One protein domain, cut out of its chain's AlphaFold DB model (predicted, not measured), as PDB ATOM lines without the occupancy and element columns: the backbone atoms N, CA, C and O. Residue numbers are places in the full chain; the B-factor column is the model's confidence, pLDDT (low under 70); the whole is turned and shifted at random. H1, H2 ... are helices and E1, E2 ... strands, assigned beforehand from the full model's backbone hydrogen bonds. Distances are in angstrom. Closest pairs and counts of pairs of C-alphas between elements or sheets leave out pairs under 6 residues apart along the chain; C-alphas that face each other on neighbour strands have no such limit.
ATOM      1  N   ALA A   2     -22.779  27.567  -5.814       81.50
ATOM      2  CA  ALA A   2     -22.583  26.396  -6.682       81.50
ATOM      3  C   ALA A   2     -22.991  26.591  -8.162       81.50
ATOM      4  O   ALA A   2     -23.366  25.628  -8.823       81.50
ATOM      5  N   TYR A   3     -23.009  27.824  -8.682       84.50
ATOM      6  CA  TYR A   3     -23.393  28.034 -10.082       84.50
ATOM      7  C   TYR A   3     -22.202  27.696 -10.979       84.50
ATOM      8  O   TYR A   3     -21.223  28.434 -10.973       84.50
ATOM      9  N   SER A   4     -22.291  26.593 -11.721       79.00
ATOM     10  CA  SER A   4     -21.195  26.006 -12.518       79.00
ATOM     11  C   SER A   4     -20.562  26.961 -13.538       79.00
ATOM     12  O   SER A   4     -19.374  26.859 -13.822       79.00
ATOM     13  N   VAL A   5     -21.328  27.932 -14.040       77.19
ATOM     14  CA  VAL A   5     -20.852  28.954 -14.990       77.19
ATOM     15  C   VAL A   5     -20.085  30.091 -14.286       77.19
ATOM     16  O   VAL A   5     -19.350  30.850 -14.916       77.19
ATOM     17  N   SER A   6     -20.227  30.230 -12.966       79.75
ATOM     18  CA  SER A   6     -19.621  31.311 -12.186       79.75
ATOM     19  C   SER A   6     -18.271  30.888 -11.611       79.75
ATOM     20  O   SER A   6     -18.192  30.271 -10.553       79.75
ATOM     21  N   MET A   7     -17.195  31.235 -12.315       75.50
ATOM     22  CA  MET A   7     -15.826  30.867 -11.920       75.50
ATOM     23  C   MET A   7     -15.099  31.935 -11.099       75.50
ATOM     24  O   MET A   7     -14.124  31.635 -10.417       75.50
ATOM     25  N   ASN A   8     -15.576  33.181 -11.149       79.44
ATOM     26  CA  ASN A   8     -14.929  34.311 -10.492       79.44
ATOM     27  C   ASN A   8     -15.864  34.910  -9.450       79.44
ATOM     28  O   ASN A   8     -17.003  35.279  -9.758       79.44
ATOM     29  N   PHE A   9     -15.346  35.074  -8.239       87.75
ATOM     30  CA  PHE A   9     -16.024  35.780  -7.169       87.75
ATOM     31  C   PHE A   9     -15.036  36.660  -6.406       87.75
ATOM     32  O   PHE A   9     -13.833  36.403  -6.386       87.75
ATOM     33  N   ALA A  10     -15.554  37.707  -5.780       90.06
ATOM     34  CA  ALA A  10     -14.810  38.554  -4.863       90.06
ATOM     35  C   ALA A  10     -15.641  38.733  -3.599       90.06
ATOM     36  O   ALA A  10     -16.839  39.000  -3.677       90.06
ATOM     37  N   CYS A  11     -15.010  38.583  -2.439       93.06
ATOM     38  CA  CYS A  11     -15.660  38.802  -1.158       93.06
ATOM     39  C   CYS A  11     -14.995  39.957  -0.416       93.06
ATOM     40  O   CYS A  11     -13.778  40.110  -0.447       93.06
ATOM     41  N   THR A  12     -15.804  40.731   0.291       95.19
ATOM     42  CA  THR A  12     -15.366  41.692   1.296       95.19
ATOM     43  C   THR A  12     -16.058  41.376   2.615       95.19
ATOM     44  O   THR A  12     -17.132  40.764   2.643       95.19
ATOM     45  N   TYR A  13     -15.436  41.772   3.713       96.06
ATOM     46  CA  TYR A  13     -16.019  41.662   5.037       96.06
ATOM     47  C   TYR A  13     -15.815  42.965   5.798       96.06
ATOM     48  O   TYR A  13     -14.824  43.669   5.610       96.06
ATOM     49  N   GLN A  14     -16.763  43.283   6.671       95.62
ATOM     50  CA  GLN A  14     -16.691  44.465   7.513       95.62
ATOM     51  C   GLN A  14     -17.336  44.186   8.867       95.62
ATOM     52  O   GLN A  14     -18.416  43.603   8.962       95.62
ATOM     53  N   MET A  15     -16.671  44.632   9.929       96.00
ATOM     54  CA  MET A  15     -17.261  44.697  11.261       96.00
ATOM     55  C   MET A  15     -17.929  46.059  11.448       96.00
ATOM     56  O   MET A  15     -17.274  47.092  11.322       96.00
ATOM     57  N   CYS A  16     -19.218  46.061  11.781       92.62
ATOM     58  CA  CYS A  16     -19.944  47.263  12.185       92.62
ATOM     59  C   CYS A  16     -20.412  47.077  13.631       92.62
ATOM     60  O   CYS A  16     -21.375  46.354  13.916       92.62
ATOM     61  N   SER A  17     -19.697  47.711  14.561       93.06
ATOM     62  CA  SER A  17     -19.866  47.537  16.008       93.06
ATOM     63  C   SER A  17     -19.687  46.070  16.435       93.06
ATOM     64  O   SER A  17     -18.574  45.561  16.404       93.06
ATOM     65  N   LYS A  18     -20.767  45.374  16.820       94.00
ATOM     66  CA  LYS A  18     -20.744  43.955  17.231       94.00
ATOM     67  C   LYS A  18     -21.255  43.003  16.143       94.00
ATOM     68  O   LYS A  18     -21.497  41.833  16.422       94.00
ATOM     69  N   LYS A  19     -21.505  43.507  14.931       93.69
ATOM     70  CA  LYS A  19     -22.066  42.729  13.823       93.69
ATOM     71  C   LYS A  19     -21.009  42.514  12.748       93.69
ATOM     72  O   LYS A  19     -20.363  43.464  12.310       93.69
ATOM     73  N   TYR A  20     -20.877  41.266  12.322       95.56
ATOM     74  CA  TYR A  20     -20.027  40.866  11.212       95.56
ATOM     75  C   TYR A  20     -20.852  40.812   9.925       95.56
ATOM     76  O   TYR A  20     -21.900  40.166   9.886       95.56
ATOM     77  N   TYR A  21     -20.374  41.485   8.883       95.75
ATOM     78  CA  TYR A  21     -20.964  41.470   7.551       95.75
ATOM     79  C   TYR A  21     -19.977  40.854   6.565       95.75
ATOM     80  O   TYR A  21     -18.801  41.212   6.557       95.75
ATOM     81  N   GLN A  22     -20.477  39.969   5.707       95.88
ATOM     82  CA  GLN A  22     -19.738  39.405   4.585       95.88
ATOM     83  C   GLN A  22     -20.554  39.612   3.315       95.88
ATOM     84  O   GLN A  22     -21.732  39.260   3.260       95.88
ATOM     85  N   LEU A  23     -19.919  40.176   2.296       93.38
ATOM     86  CA  LEU A  23     -20.510  40.395   0.987       93.38
ATOM     87  C   LEU A  23     -19.648  39.691  -0.053       93.38
ATOM     88  O   LEU A  23     -18.471  40.005  -0.179       93.38
ATOM     89  N   CYS A  24     -20.240  38.770  -0.807       91.38
ATOM     90  CA  CYS A  24     -19.581  38.093  -1.919       91.38
ATOM     91  C   CYS A  24     -20.317  38.396  -3.223       91.38
ATOM     92  O   CYS A  24     -21.518  38.152  -3.338       91.38
ATOM     93  N   LEU A  25     -19.579  38.909  -4.202       89.06
ATOM     94  CA  LEU A  25     -20.045  39.203  -5.547       89.06
ATOM     95  C   LEU A  25     -19.540  38.123  -6.499       89.06
ATOM     96  O   LEU A  25     -18.373  37.741  -6.453       89.06
ATOM     97  N   TYR A  26     -20.425  37.655  -7.369       85.94
ATOM     98  CA  TYR A  26     -20.147  36.640  -8.379       85.94
ATOM     99  C   TYR A  26     -20.224  37.296  -9.754       85.94
ATOM    100  O   TYR A  26     -21.139  38.081  -9.995       85.94
ATOM    101  N   LYS A  27     -19.281  36.981 -10.651       80.56
ATOM    102  CA  LYS A  27     -19.261  37.561 -12.005       80.56
ATOM    103  C   LYS A  27     -20.536  37.232 -12.784       80.56
ATOM    104  O   LYS A  27     -21.083  38.106 -13.446       80.56
ATOM    105  N   ASN A  28     -20.987  35.984 -12.672       79.88
ATOM    106  CA  ASN A  28     -22.202  35.500 -13.310       79.88
ATOM    107  C   ASN A  28     -23.273  35.255 -12.251       79.88
ATOM    108  O   ASN A  28     -23.014  34.603 -11.228       79.88
ATOM    109  N   ASN A  29     -24.473  35.767 -12.512       77.06
ATOM    110  CA  ASN A  29     -25.595  35.704 -11.591       77.06
ATOM    111  C   ASN A  29     -26.575  34.601 -12.001       77.06
ATOM    112  O   ASN A  29     -27.317  34.728 -12.974       77.06
ATOM    113  N   ALA A  30     -26.645  33.547 -11.186       75.94
ATOM    114  CA  ALA A  30     -27.577  32.439 -11.377       75.94
ATOM    115  C   ALA A  30     -29.053  32.870 -11.376       75.94
ATOM    116  O   ALA A  30     -29.881  32.189 -11.961       75.94
ATOM    117  N   PHE A  31     -29.409  33.979 -10.725       73.94
ATOM    118  CA  PHE A  31     -30.791  34.453 -10.703       73.94
ATOM    119  C   PHE A  31     -31.238  35.025 -12.056       73.94
ATOM    120  O   PHE A  31     -32.397  34.889 -12.427       73.94
ATOM    121  N   THR A  32     -30.325  35.656 -12.798       72.88
ATOM    122  CA  THR A  32     -30.638  36.318 -14.075       72.88
ATOM    123  C   THR A  32     -30.231  35.499 -15.293       72.88
ATOM    124  O   THR A  32     -30.828  35.643 -16.352       72.88
ATOM    125  N   GLU A  33     -29.204  34.660 -15.167       68.88
ATOM    126  CA  GLU A  33     -28.618  33.922 -16.294       68.88
ATOM    127  C   GLU A  33     -29.127  32.483 -16.409       68.88
ATOM    128  O   GLU A  33     -28.865  31.810 -17.406       68.88
ATOM    129  N   ASN A  34     -29.880  32.004 -15.420       69.50
ATOM    130  CA  ASN A  34     -30.409  30.650 -15.400       69.50
ATOM    131  C   ASN A  34     -31.931  30.656 -15.228       69.50
ATOM    132  O   ASN A  34     -32.474  30.575 -14.127       69.50
ATOM    133  N   ASN A  35     -32.619  30.673 -16.368       61.81
ATOM    134  CA  ASN A  35     -34.081  30.665 -16.459       61.81
ATOM    135  C   ASN A  35     -34.731  29.344 -16.005       61.81
ATOM    136  O   ASN A  35     -35.952  29.239 -15.981       61.81
ATOM    137  N   GLN A  36     -33.936  28.320 -15.683       67.31
ATOM    138  CA  GLN A  36     -34.408  26.965 -15.387       67.31
ATOM    139  C   GLN A  36     -34.173  26.563 -13.922       67.31
ATOM    140  O   GLN A  36     -34.491  25.438 -13.542       67.31
ATOM    141  N   GLY A  37     -33.572  27.437 -13.106       71.25
ATOM    142  CA  GLY A  37     -33.239  27.152 -11.706       71.25
ATOM    143  C   GLY A  37     -32.138  26.097 -11.498       71.25
ATOM    144  O   GLY A  37     -31.797  25.780 -10.362       71.25
ATOM    145  N   LYS A  38     -31.532  25.563 -12.568       75.56
ATOM    146  CA  LYS A  38     -30.469  24.543 -12.509       75.56
ATOM    147  C   LYS A  38     -29.076  25.151 -12.335       75.56
ATOM    148  O   LYS A  38     -28.571  25.792 -13.247       75.56
ATOM    149  N   LEU A  39     -28.449  24.974 -11.175       79.69
ATOM    150  CA  LEU A  39     -27.146  25.593 -10.883       79.69
ATOM    151  C   LEU A  39     -25.954  24.846 -11.512       79.69
ATOM    152  O   LEU A  39     -24.937  25.453 -11.849       79.69
ATOM    153  N   TYR A  40     -26.073  23.534 -11.668       79.00
ATOM    154  CA  TYR A  40     -25.043  22.647 -12.202       79.00
ATOM    155  C   TYR A  40     -25.703  21.382 -12.762       79.00
ATOM    156  O   TYR A  40     -26.871  21.104 -12.469       79.00
ATOM    157  N   ASN A  41     -24.957  20.619 -13.560       76.81
ATOM    158  CA  ASN A  41     -25.393  19.307 -14.024       76.81
ATOM    159  C   ASN A  41     -25.201  18.272 -12.905       76.81
ATOM    160  O   ASN A  41     -24.092  18.154 -12.381       76.81
TER     161      ASN A  41
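AT A GLANCE: This is residues 2 to 41 of the 83 residues of an uncharacterized protein of Ancylostoma caninum (UniProt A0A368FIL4). A long two-stranded hairpin, E1 and E2, makes one part of a rod, and the short helix H1 and both ends of the printed part lie beyond the hairpin's open end and make the rest of its length; at the other end the hairpin's tip, residues 15 to 20, sticks out free. The printed part has 40 residues, with two named strands and one named helix in the order E1, E2, H1 and one antiparallel sheet, E1 - E2; the class is mostly strand, with strands holding 16 of the 20 residues in named elements. It is only just extended, close to loose, with a radius of gyration of the C-alphas of 13.5 A and spans of 40 by 17 by 16 A.

HOW THE PARTS SIT: Look first at E1, residues 9 to 16, and E2, residues 19 to 26, an antiparallel hairpin with 164 degrees between directions. Find N 10 and O 25, 2.9 A apart, within hydrogen-bond range. H1, residues 30 to 33, is apart from E1; it is too short for an O i to N i+4 pair, and its one O i to N i+3 pair is out of range.

IN THESE COORDINATES: Find C-alpha 9 at (-16.024, 35.780, -7.169); E1 runs 22.8 A to C-alpha 16. E2 runs 23.1 A from C-alpha 19 to C-alpha 26. H1, 5.2 A long, ends at C-alpha 33, (-28.618, 33.922, -16.294).

THE WHOLE: The farthest C-alphas, of Ser 17 and Asn 41, are 41.6 A apart. The printed part has no cut, and both links are tight. Residues 33 to 36 have pLDDT under 70.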